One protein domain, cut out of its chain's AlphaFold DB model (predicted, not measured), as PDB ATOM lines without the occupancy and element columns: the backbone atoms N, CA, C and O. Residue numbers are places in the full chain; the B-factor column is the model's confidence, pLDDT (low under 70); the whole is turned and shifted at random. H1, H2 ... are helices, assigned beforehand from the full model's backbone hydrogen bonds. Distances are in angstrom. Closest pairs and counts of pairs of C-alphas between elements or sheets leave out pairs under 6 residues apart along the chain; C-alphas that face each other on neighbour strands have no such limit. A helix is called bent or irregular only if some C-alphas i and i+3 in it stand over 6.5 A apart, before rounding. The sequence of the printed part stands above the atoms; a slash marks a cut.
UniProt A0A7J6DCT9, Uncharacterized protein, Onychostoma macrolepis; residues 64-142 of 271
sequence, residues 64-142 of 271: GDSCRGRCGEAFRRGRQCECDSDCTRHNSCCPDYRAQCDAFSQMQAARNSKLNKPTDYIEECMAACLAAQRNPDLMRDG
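What this domain is: This is residues 64 to 142 of the 271 residues of an uncharacterized protein of Onychostoma macrolepis (UniProt A0A7J6DCT9). A small head of loops, residues 64 to 96 with the short helix H1 in it, sits at one end of a long helical tail, and the tail makes most of the length. The tail is H2 followed end to end by H3, with the tiny helix H4 at the far tip; residues 110 to 127 and 132 to 137 stand free, and H2 has a kink of 42 degrees near residue 104. The printed part has 79 residues with four named helices, in the order H1, H2, H3, H4 along the chain, and no named strand; the class is all helix. The whole is extended, with a radius of gyration of the C-alphas of 21.3 A, and the C-alphas span 62 by 21 by 16 A along their three main axes.

Where its parts are: The printed part begins at Gly 64, whose C-alpha is at (14.219, 21.726, 12.919). Residues 64 to 86, 23 residues, form a long stretch with no named element, and their C-alphas lie 10 to 26 A from the mean of all C-alphas. H1 follows as residues 87 to 90, Cys 87 to His 90. H2 is residues 97 to 115, Tyr 97 to Leu 115, the longest helix with 19 residues; it begins at C-alpha 97 at (23.457, 16.365, 7.091) and measures 24.2 A from first to last C-alpha. H2 is irregular, with C-alphas 100 and 103 7.5 A apart, and its line is a rough one. H3 is residues 118 to 134, Pro 118 to Arg 134, 17 residues, 25.2 A from first to last C-alpha; it is neither bent nor irregular, but only just: C-alphas 118 and 121 are 6.4 A apart. H4 is residues 136 to 139, Pro 136 to Met 139, 4 residues, and it too is neither bent nor irregular, but only just, with C-alphas 136 and 139 6.4 A apart. H4 ends at C-alpha 139 at (16.432, -33.301, 0.763).

How they stand to each other: H1 touches no helix. H1 and H2 are apart, although they follow each other in the chain. H1 is also apart from H3 and from H4. H2 and H3 meet only through their link. H3 and H4 are close but not clearly touching, with 2 pairs of C-alphas within 8 A; the closest C-alphas are those of Ala 132 and Leu 138, 6.2 A apart, and the centres of the two helices are 14.4 A apart. H2 and H4 are apart. In the backbone, 13 of 15 O i to N i+4 pairs are within hydrogen-bond range in H2 and 12 of 13 in H3. H1 and H4 are too short for such a pair; the one O i to N i+3 pair of H1 is within range, while that of H4 is not.

The domain as a whole: The two C-alphas farthest apart are those of Gln 80 and Asp 137, 62.9 A, and the first and last printed C-alphas, of Gly 64 and Gly 142, are 54.1 A apart. Without the stretches that stand free, 55 residues remain, spanning 60 by 21 by 18 A. The printed part has no cut. The links from H2 to H3, with 2 residues, and from H3 to H4, with 1 residue, are tight, the link from H1 to H2, with 6 residues, is short, and no link between helices is long. The mean pLDDT of the printed part is 78.8; 18 residues are under 70, namely residues 114 to 121, residue 123, residue 132 and residues 135 to 142. H1 has a mean pLDDT of 91 and H4 one of 58.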
ATOM      1  N   GLY A  64      14.684  21.485  14.291       82.81
ATOM      2  CA  GLY A  64      14.219  21.726  12.919       82.81
ATOM      3  C   GLY A  64      15.318  22.064  11.904       82.81
ATOM      4  O   GLY A  64      15.121  21.846  10.709       82.81
ATOM      5  N   ASP A  65      16.471  22.546  12.365       88.00
ATOM      6  CA  ASP A  65      17.634  22.941  11.564       88.00
ATOM      7  C   ASP A  65      18.765  21.894  11.552       88.00
ATOM      8  O   ASP A  65      19.828  22.148  10.983       88.00
ATOM      9  N   SER A  66      18.546  20.721  12.154       91.62
ATOM     10  CA  SER A  66      19.554  19.671  12.316       91.62
ATOM     11  C   SER A  66      19.039  18.301  11.879       91.62
ATOM     12  O   SER A  66      17.869  17.966  12.072       91.62
ATOM     13  N   CYS A  67      19.940  17.476  11.345       92.00
ATOM     14  CA  CYS A  67      19.678  16.071  11.038       92.00
ATOM     15  C   CYS A  67      19.893  15.106  12.199       92.00
ATOM     16  O   CYS A  67      19.738  13.891  12.041       92.00
ATOM     17  N   ARG A  68      20.216  15.615  13.386       89.75
ATOM     18  CA  ARG A  68      20.365  14.789  14.577       89.75
ATOM     19  C   ARG A  68      19.054  14.060  14.897       89.75
ATOM     20  O   ARG A  68      18.044  14.693  15.186       89.75
ATOM     21  N   GLY A  69      19.076  12.728  14.838       87.50
ATOM     22  CA  GLY A  69      17.880  11.899  15.035       87.50
ATOM     23  C   GLY A  69      16.924  11.847  13.838       87.50
ATOM     24  O   GLY A  69      15.870  11.234  13.935       87.50
ATOM     25  N   ARG A  70      17.267  12.463  12.704       89.50
ATOM     26  CA  ARG A  70      16.364  12.639  11.552       89.50
ATOM     27  C   ARG A  70      16.859  11.982  10.261       89.50
ATOM     28  O   ARG A  70      16.241  12.134   9.210       89.50
ATOM     29  N   CYS A  71      17.981  11.265  10.300       89.50
ATOM     30  CA  CYS A  71      18.561  10.676   9.095       89.50
ATOM     31  C   CYS A  71      17.626   9.633   8.467       89.50
ATOM     32  O   CYS A  71      17.169   8.708   9.129       89.50
ATOM     33  N   GLY A  72      17.366   9.760   7.166       83.44
ATOM     34  CA  GLY A  72      16.502   8.824   6.442       83.44
ATOM     35  C   GLY A  72      15.020   8.947   6.745       83.44
ATOM     36  O   GLY A  72      14.266   8.019   6.452       83.44
ATOM     37  N   GLU A  73      14.603  10.063   7.332       85.31
ATOM     38  CA  GLU A  73      13.192  10.391   7.431       85.31
ATOM     39  C   GLU A  73      12.542  10.519   6.051       85.31
ATOM     40  O   GLU A  73      13.188  10.830   5.050       85.31
ATOM     41  N   ALA A  74      11.233  10.288   5.995       83.56
ATOM     42  CA  ALA A  74      10.468  10.595   4.798       83.56
ATOM     43  C   ALA A  74      10.284  12.113   4.672       83.56
ATOM     44  O   ALA A  74       9.980  12.779   5.663       83.56
ATOM     45  N   PHE A  75      10.385  12.621   3.442       86.56
ATOM     46  CA  PHE A  75      10.141  14.025   3.113       86.56
ATOM     47  C   PHE A  75       8.833  14.543   3.731       86.56
ATOM     48  O   PHE A  75       7.760  13.955   3.530       86.56
ATOM     49  N   ARG A  76       8.900  15.679   4.435       83.81
ATOM     50  CA  ARG A  76       7.722  16.358   4.988       83.81
ATOM     51  C   ARG A  76       7.713  17.836   4.628       83.81
ATOM     52  O   ARG A  76       8.610  18.601   4.956       83.81
ATOM     53  N   ARG A  77       6.601  18.279   4.035       86.00
ATOM     54  CA  ARG A  77       6.390  19.699   3.724       86.00
ATOM     55  C   ARG A  77       6.396  20.544   5.001       86.00
ATOM     56  O   ARG A  77       5.827  20.143   6.013       86.00
ATOM     57  N   GLY A  78       6.955  21.749   4.900       83.88
ATOM     58  CA  GLY A  78       6.945  22.746   5.975       83.88
ATOM     59  C   GLY A  78       8.177  22.729   6.881       83.88
ATOM     60  O   GLY A  78       8.247  23.549   7.793       83.88
ATOM     61  N   ARG A  79       9.152  21.845   6.634       86.00
ATOM     62  CA  ARG A  79      10.445  21.860   7.330       86.00
ATOM     63  C   ARG A  79      11.403  22.872   6.698       86.00
ATOM     64  O   ARG A  79      11.305  23.169   5.510       86.00
ATOM     65  N   GLN A  80      12.314  23.423   7.508       90.06
ATOM     66  CA  GLN A  80      13.363  24.328   7.019       90.06
ATOM     67  C   GLN A  80      14.387  23.594   6.145       90.06
ATOM     68  O   GLN A  80      14.930  24.185   5.215       90.06
ATOM     69  N   CYS A  81      14.651  22.330   6.467       92.88
ATOM     70  CA  CYS A  81      15.594  21.472   5.769       92.88
ATOM     71  C   CYS A  81      15.227  19.994   5.957       92.88
ATOM     72  O   CYS A  81      14.515  19.626   6.898       92.88
ATOM     73  N   GLU A  82      15.738  19.158   5.061       92.50
ATOM     74  CA  GLU A  82      15.459  17.731   4.954       92.50
ATOM     75  C   GLU A  82      16.699  16.887   5.291       92.50
ATOM     76  O   GLU A  82      17.839  17.334   5.133       92.50
ATOM     77  N   CYS A  83      16.470  15.654   5.747       91.94
ATOM     78  CA  CYS A  83      17.516  14.717   6.178       91.94
ATOM     79  C   CYS A  83      17.413  13.341   5.507       91.94
ATOM     80  O   CYS A  83      17.972  12.349   5.987       91.94
ATOM     81  N   ASP A  84      16.695  13.274   4.391       90.12
ATOM     82  CA  ASP A  84      16.582  12.096   3.544       90.12
ATOM     83  C   ASP A  84      17.793  11.957   2.597       90.12
ATOM     84  O   ASP A  84      18.622  12.859   2.468       90.12
ATOM     85  N   SER A  85      17.939  10.808   1.937       87.25
ATOM     86  CA  SER A  85      19.053  10.561   1.005       87.25
ATOM     87  C   SER A  85      18.929  11.300  -0.332       87.25
ATOM     88  O   SER A  85      19.932  11.480  -1.020       87.25
ATOM     89  N   ASP A  86      17.735  11.774  -0.688       88.62
ATOM     90  CA  ASP A  86      17.471  12.565  -1.885       88.62
ATOM     91  C   ASP A  86      17.590  14.082  -1.638       88.62
ATOM     92  O   ASP A  86      17.586  14.848  -2.609       88.62
ATOM     93  N   CYS A  87      17.793  14.544  -0.395       91.88
ATOM     94  CA  CYS A  87      17.937  15.970  -0.068       91.88
ATOM     95  C   CYS A  87      19.041  16.649  -0.900       91.88
ATOM     96  O   CYS A  87      18.928  17.820  -1.278       91.88
ATOM     97  N   THR A  88      20.096  15.901  -1.257       90.31
ATOM     98  CA  THR A  88      21.215  16.397  -2.073       90.31
ATOM     99  C   THR A  88      20.799  16.688  -3.511       90.31
ATOM    100  O   THR A  88      21.398  17.537  -4.162       90.31
ATOM    101  N   ARG A  89      19.763  16.010  -4.025       92.06
ATOM    102  CA  ARG A  89      19.210  16.255  -5.366       92.06
ATOM    103  C   ARG A  89      18.402  17.549  -5.410       92.06
ATOM    104  O   ARG A  89      18.363  18.213  -6.444       92.06
ATOM    105  N   HIS A  90      17.767  17.901  -4.297       90.94
ATOM    106  CA  HIS A  90      16.870  19.050  -4.189       90.94
ATOM    107  C   HIS A  90      17.518  20.272  -3.522       90.94
ATOM    108  O   HIS A  90      16.869  21.307  -3.405       90.94
ATOM    109  N   ASN A  91      18.796  20.175  -3.126       91.06
ATOM    110  CA  ASN A  91      19.513  21.193  -2.349       91.06
ATOM    111  C   ASN A  91      18.744  21.628  -1.087       91.06
ATOM    112  O   ASN A  91      18.788  22.793  -0.698       91.06
ATOM    113  N   SER A  92      18.029  20.691  -0.463       92.75
ATOM    114  CA  SER A  92      17.201  20.925   0.724       92.75
ATOM    115  C   SER A  92      17.823  20.375   2.011       92.75
ATOM    116  O   SER A  92      17.189  20.451   3.058       92.75
ATOM    117  N   CYS A  93      19.041  19.819   1.963       93.62
ATOM    118  CA  CYS A  93      19.682  19.203   3.127       93.62
ATOM    119  C   CYS A  93      19.922  20.190   4.278       93.62
ATOM    120  O   CYS A  93      20.295  21.342   4.043       93.62
ATOM    121  N   CYS A  94      19.814  19.717   5.523       94.19
ATOM    122  CA  CYS A  94      20.270  20.506   6.670       94.19
ATOM    123  C   CYS A  94      21.799  20.716   6.645       94.19
ATOM    124  O   CYS A  94      22.531  19.890   6.083       94.19
ATOM    125  N   PRO A  95      22.317  21.791   7.275       94.19
ATOM    126  CA  PRO A  95      23.748  22.113   7.270       94.19
ATOM    127  C   PRO A  95      24.647  21.004   7.834       94.19
ATOM    128  O   PRO A  95      25.806  20.878   7.441       94.19
ATOM    129  N   ASP A  96      24.120  20.194   8.750       94.19
ATOM    130  CA  ASP A  96      24.822  19.116   9.443       94.19
ATOM    131  C   ASP A  96      24.561  17.721   8.849       94.19
ATOM    132  O   ASP A  96      25.046  16.728   9.394       94.19
ATOM    133  N   TYR A  97      23.855  17.631   7.714       92.38
ATOM    134  CA  TYR A  97      23.457  16.365   7.091       92.38
ATOM    135  C   TYR A  97      24.623  15.383   6.933       92.38
ATOM    136  O   TYR A  97      24.540  14.246   7.384       92.38
ATOM    137  N   ARG A  98      25.750  15.822   6.359       90.44
ATOM    138  CA  ARG A  98      26.921  14.948   6.168       90.44
ATOM    139  C   ARG A  98      27.506  14.467   7.495       90.44
ATOM    140  O   ARG A  98      27.821  13.295   7.653       90.44
ATOM    141  N   ALA A  99      27.611  15.362   8.474       90.50
ATOM    142  CA  ALA A  99      28.196  15.034   9.770       90.50
ATOM    143  C   ALA A  99      27.340  14.031  10.563       90.50
ATOM    144  O   ALA A  99      27.895  13.196  11.272       90.50
ATOM    145  N   GLN A 100      26.010  14.104  10.439       88.81
ATOM    146  CA  GLN A 100      25.084  13.240  11.178       88.81
ATOM    147  C   GLN A 100      24.703  11.967  10.413       88.81
ATOM    148  O   GLN A 100      24.538  10.912  11.021       88.81
ATOM    149  N   CYS A 101      24.574  12.043   9.087       88.75
ATOM    150  CA  CYS A 101      23.947  10.996   8.284       88.75
ATOM    151  C   CYS A 101      24.904  10.230   7.363       88.75
ATOM    152  O   CYS A 101      24.473   9.229   6.800       88.75
ATOM    153  N   ASP A 102      26.188  10.589   7.228       83.25
ATOM    154  CA  ASP A 102      27.109   9.875   6.319       83.25
ATOM    155  C   ASP A 102      27.215   8.368   6.644       83.25
ATOM    156  O   ASP A 102      27.232   7.531   5.736       83.25
ATOM    157  N   ALA A 103      27.242   7.994   7.929       78.56
ATOM    158  CA  ALA A 103      27.253   6.588   8.349       78.56
ATOM    159  C   ALA A 103      25.933   5.872   8.012       78.56
ATOM    160  O   ALA A 103      25.921   4.710   7.599       78.56
ATOM    161  N   PHE A 104      24.815   6.581   8.152       79.75
ATOM    162  CA  PHE A 104      23.495   6.060   7.836       79.75
ATOM    163  C   PHE A 104      23.297   5.877   6.324       79.75
ATOM    164  O   PHE A 104      22.838   4.820   5.886       79.75
ATOM    165  N   SER A 105      23.720   6.851   5.518       79.00
ATOM    166  CA  SER A 105      23.655   6.806   4.055       79.00
ATOM    167  C   SER A 105      24.479   5.650   3.483       79.00
ATOM    168  O   SER A 105      24.019   4.963   2.573       79.00
ATOM    169  N   GLN A 106      25.650   5.352   4.059       79.50
ATOM    170  CA  GLN A 106      26.446   4.174   3.684       79.50
ATOM    171  C   GLN A 106      25.711   2.860   3.978       79.50
ATOM    172  O   GLN A 106      25.688   1.952   3.145       79.50
ATOM    173  N   MET A 107      25.060   2.762   5.138       76.50
ATOM    174  CA  MET A 107      24.298   1.572   5.516       76.50
ATOM    175  C   MET A 107      23.044   1.387   4.649       76.50
ATOM    176  O   MET A 107      22.729   0.261   4.259       76.50
ATOM    177  N   GLN A 108      22.343   2.473   4.308       76.50
ATOM    178  CA  GLN A 108      21.227   2.430   3.361       76.50
ATOM    179  C   GLN A 108      21.684   2.036   1.959       76.50
ATOM    180  O   GLN A 108      21.044   1.192   1.339       76.50
ATOM    181  N   ALA A 109      22.799   2.578   1.469       76.88
ATOM    182  CA  ALA A 109      23.350   2.199   0.172       76.88
ATOM    183  C   ALA A 109      23.691   0.700   0.118       76.88
ATOM    184  O   ALA A 109      23.368   0.039  -0.867       76.88
ATOM    185  N   ALA A 110      24.253   0.142   1.196       77.44
ATOM    186  CA  ALA A 110      24.518  -1.292   1.320       77.44
ATOM    187  C   ALA A 110      23.233  -2.142   1.405       77.44
ATOM    188  O   ALA A 110      23.173  -3.248   0.869       77.44
ATOM    189  N   ARG A 111      22.176  -1.644   2.058       74.38
ATOM    190  CA  ARG A 111      20.862  -2.309   2.048       74.38
ATOM    191  C   ARG A 111      20.221  -2.274   0.667       74.38
ATOM    192  O   ARG A 111      19.712  -3.294   0.220       74.38
ATOM    193  N   ASN A 112      20.276  -1.136  -0.014       71.00
ATOM    194  CA  ASN A 112      19.688  -0.966  -1.336       71.00
ATOM    195  C   ASN A 112      20.455  -1.764  -2.391       71.00
ATOM    196  O   ASN A 112      19.826  -2.380  -3.239       71.00
ATOM    197  N   SER A 113      21.786  -1.864  -2.313       75.25
ATOM    198  CA  SER A 113      22.547  -2.765  -3.191       75.25
ATOM    199  C   SER A 113      22.178  -4.236  -2.971       75.25
ATOM    200  O   SER A 113      22.140  -5.004  -3.929       75.25
ATOM    201  N   LYS A 114      21.825  -4.616  -1.736       68.25
ATOM    202  CA  LYS A 114      21.336  -5.957  -1.392       68.25
ATOM    203  C   LYS A 114      19.885  -6.197  -1.830       68.25
ATOM    204  O   LYS A 114      19.552  -7.304  -2.238       68.25
ATOM    205  N   LEU A 115      19.036  -5.167  -1.785       59.69
ATOM    206  CA  LEU A 115      17.626  -5.222  -2.193       59.69
ATOM    207  C   LEU A 115      17.440  -5.106  -3.714       59.69
ATOM    208  O   LEU A 115      16.478  -5.648  -4.243       59.69
ATOM    209  N   ASN A 116      18.398  -4.492  -4.418       53.00
ATOM    210  CA  ASN A 116      18.516  -4.479  -5.882       53.00
ATOM    211  C   ASN A 116      18.988  -5.833  -6.461       53.00
ATOM    212  O   ASN A 116      19.157  -5.955  -7.672       53.00
ATOM    213  N   LYS A 117      19.082  -6.870  -5.614       58.62
ATOM    214  CA  LYS A 117      19.103  -8.292  -5.987       58.62
ATOM    215  C   LYS A 117      17.726  -8.963  -5.713       58.62
ATOM    216  O   LYS A 117      17.692 -10.018  -5.082       58.62
ATOM    217  N   PRO A 118      16.561  -8.391  -6.106       52.59
ATOM    218  CA  PRO A 118      15.257  -8.956  -5.744       52.59
ATOM    219  C   PRO A 118      14.912 -10.204  -6.571       52.59
ATOM    220  O   PRO A 118      13.996 -10.942  -6.218       52.59
ATOM    221  N   THR A 119      15.635 -10.452  -7.663       55.78
ATOM    222  CA  THR A 119      15.436 -11.614  -8.535       55.78
ATOM    223  C   THR A 119      16.146 -12.863  -8.033       55.78
ATOM    224  O   THR A 119      15.657 -13.957  -8.279       55.78
ATOM    225  N   ASP A 120      17.227 -12.728  -7.265       57.66
ATOM    226  CA  ASP A 120      18.017 -13.889  -6.852       57.66
ATOM    227  C   ASP A 120      17.309 -14.752  -5.821       57.66
ATOM    228  O   ASP A 120      17.304 -15.960  -5.957       57.66
ATOM    229  N   TYR A 121      16.649 -14.174  -4.814       61.91
ATOM    230  CA  TYR A 121      16.047 -15.008  -3.769       61.91
ATOM    231  C   TYR A 121      14.872 -15.850  -4.294       61.91
ATOM    232  O   TYR A 121      14.699 -17.002  -3.898       61.91
ATOM    233  N   ILE A 122      14.067 -15.291  -5.205       71.12
ATOM    234  CA  ILE A 122      12.950 -16.021  -5.818       71.12
ATOM    235  C   ILE A 122      13.465 -17.006  -6.875       71.12
ATOM    236  O   ILE A 122      13.005 -18.146  -6.874       71.12
ATOM    237  N   GLU A 123      14.423 -16.630  -7.734       69.62
ATOM    238  CA  GLU A 123      15.009 -17.568  -8.707       69.62
ATOM    239  C   GLU A 123      15.800 -18.693  -8.037       69.62
ATOM    240  O   GLU A 123      15.673 -19.840  -8.450       69.62
ATOM    241  N   GLU A 124      16.562 -18.413  -6.984       70.25
ATOM    242  CA  GLU A 124      17.403 -19.391  -6.288       70.25
ATOM    243  C   GLU A 124      16.556 -20.366  -5.459       70.25
ATOM    244  O   GLU A 124      16.788 -21.575  -5.485       70.25
ATOM    245  N   CYS A 125      15.479 -19.884  -4.826       72.94
ATOM    246  CA  CYS A 125      14.497 -20.741  -4.158       72.94
ATOM    247  C   CYS A 125      13.692 -21.589  -5.163       72.94
ATOM    248  O   CYS A 125      13.436 -22.774  -4.929       72.94
ATOM    249  N   MET A 126      13.342 -21.025  -6.325       78.50
ATOM    250  CA  MET A 126      12.644 -21.751  -7.391       78.50
ATOM    251  C   MET A 126      13.559 -22.781  -8.070       78.50
ATOM    252  O   MET A 126      13.122 -23.899  -8.345       78.50
ATOM    253  N   ALA A 127      14.840 -22.460  -8.262       77.12
ATOM    254  CA  ALA A 127      15.861 -23.374  -8.762       77.12
ATOM    255  C   ALA A 127      16.118 -24.526  -7.780       77.12
ATOM    256  O   ALA A 127      16.195 -25.680  -8.205       77.12
ATOM    257  N   ALA A 128      16.161 -24.247  -6.474       73.69
ATOM    258  CA  ALA A 128      16.247 -25.273  -5.437       73.69
ATOM    259  C   ALA A 128      15.011 -26.194  -5.438       73.69
ATOM    260  O   ALA A 128      15.152 -27.418  -5.374       73.69
ATOM    261  N   CYS A 129      13.805 -25.638  -5.599       78.44
ATOM    262  CA  CYS A 129      12.572 -26.424  -5.728       78.44
ATOM    263  C   CYS A 129      12.572 -27.322  -6.979       78.44
ATOM    264  O   CYS A 129      12.194 -28.493  -6.905       78.44
ATOM    265  N   LEU A 130      13.025 -26.803  -8.125       79.81
ATOM    266  CA  LEU A 130      13.132 -27.564  -9.375       79.81
ATOM    267  C   LEU A 130      14.206 -28.662  -9.291       79.81
ATOM    268  O   LEU A 130      14.004 -29.767  -9.801       79.81
ATOM    269  N   ALA A 131      15.324 -28.396  -8.610       74.69
ATOM    270  CA  ALA A 131      16.363 -29.388  -8.348       74.69
ATOM    271  C   ALA A 131      15.853 -30.523  -7.444       74.69
ATOM    272  O   ALA A 131      16.108 -31.694  -7.732       74.69
ATOM    273  N   ALA A 132      15.066 -30.196  -6.414       66.88
ATOM    274  CA  ALA A 132      14.437 -31.177  -5.529       66.88
ATOM    275  C   ALA A 132      13.379 -32.035  -6.249       66.88
ATOM    276  O   ALA A 132      13.278 -33.232  -5.989       66.88
ATOM    277  N   GLN A 133      12.629 -31.467  -7.203       73.12
ATOM    278  CA  GLN A 133      11.709 -32.236  -8.055       73.12
ATOM    279  C   GLN A 133      12.430 -33.212  -8.987       73.12
ATOM    280  O   GLN A 133      11.914 -34.293  -9.270       73.12
ATOM    281  N   ARG A 134      13.615 -32.836  -9.479       76.00
ATOM    282  CA  ARG A 134      14.400 -33.666 -10.397       76.00
ATOM    283  C   ARG A 134      15.152 -34.788  -9.684       76.00
ATOM    284  O   ARG A 134      15.460 -35.791 -10.325       76.00
ATOM    285  N   ASN A 135      15.449 -34.629  -8.395       68.38
ATOM    286  CA  ASN A 135      16.099 -35.660  -7.599       68.38
ATOM    287  C   ASN A 135      15.639 -35.603  -6.123       68.38
ATOM    288  O   ASN A 135      16.190 -34.821  -5.342       68.38
ATOM    289  N   PRO A 136      14.644 -36.414  -5.715       62.75
ATOM    290  CA  PRO A 136      14.039 -36.326  -4.382       62.75
ATOM    291  C   PRO A 136      14.982 -36.733  -3.234       62.75
ATOM    292  O   PRO A 136      14.685 -36.445  -2.075       62.75
ATOM    293  N   ASP A 137      16.134 -37.343  -3.529       59.38
ATOM    294  CA  ASP A 137      17.137 -37.729  -2.527       59.38
ATOM    295  C   ASP A 137      18.013 -36.558  -2.026       59.38
ATOM    296  O   ASP A 137      18.701 -36.696  -1.017       59.38
ATOM    297  N   LEU A 138      17.955 -35.374  -2.656       55.62
ATOM    298  CA  LEU A 138      18.728 -34.188  -2.233       55.62
ATOM    299  C   LEU A 138      18.229 -33.530  -0.932       55.62
ATOM    300  O   LEU A 138      18.954 -32.740  -0.336       55.62
ATOM    301  N   MET A 139      17.016 -33.850  -0.475       54.06
ATOM    302  CA  MET A 139      16.432 -33.301   0.763       54.06
ATOM    303  C   MET A 139      16.782 -34.122   2.015       54.06
ATOM    304  O   MET A 139      16.333 -33.793   3.113       54.06
ATOM    305  N   ARG A 140      17.539 -35.218   1.863       57.75
ATOM    306  CA  ARG A 140      17.835 -36.162   2.952       57.75
ATOM    307  C   ARG A 140      19.189 -35.925   3.622       57.75
ATOM    308  O   ARG A 140      19.310 -36.188   4.814       57.75
ATOM    309  N   ASP A 141      20.151 -35.354   2.903       54.06
ATOM    310  CA  ASP A 141      21.390 -34.831   3.479       54.06
ATOM    311  C   ASP A 141      21.245 -33.315   3.638       54.06
ATOM    312  O   ASP A 141      21.522 -32.551   2.717       54.06
ATOM    313  N   GLY A 142      20.800 -32.854   4.812       55.16
ATOM    314  CA  GLY A 142      20.611 -31.431   5.161       55.16
ATOM    315  C   GLY A 142      21.880 -30.556   5.128       55.16
ATOM    316  O   GLY A 142      21.906 -29.475   5.711       55.16
TER     317      GLY A 142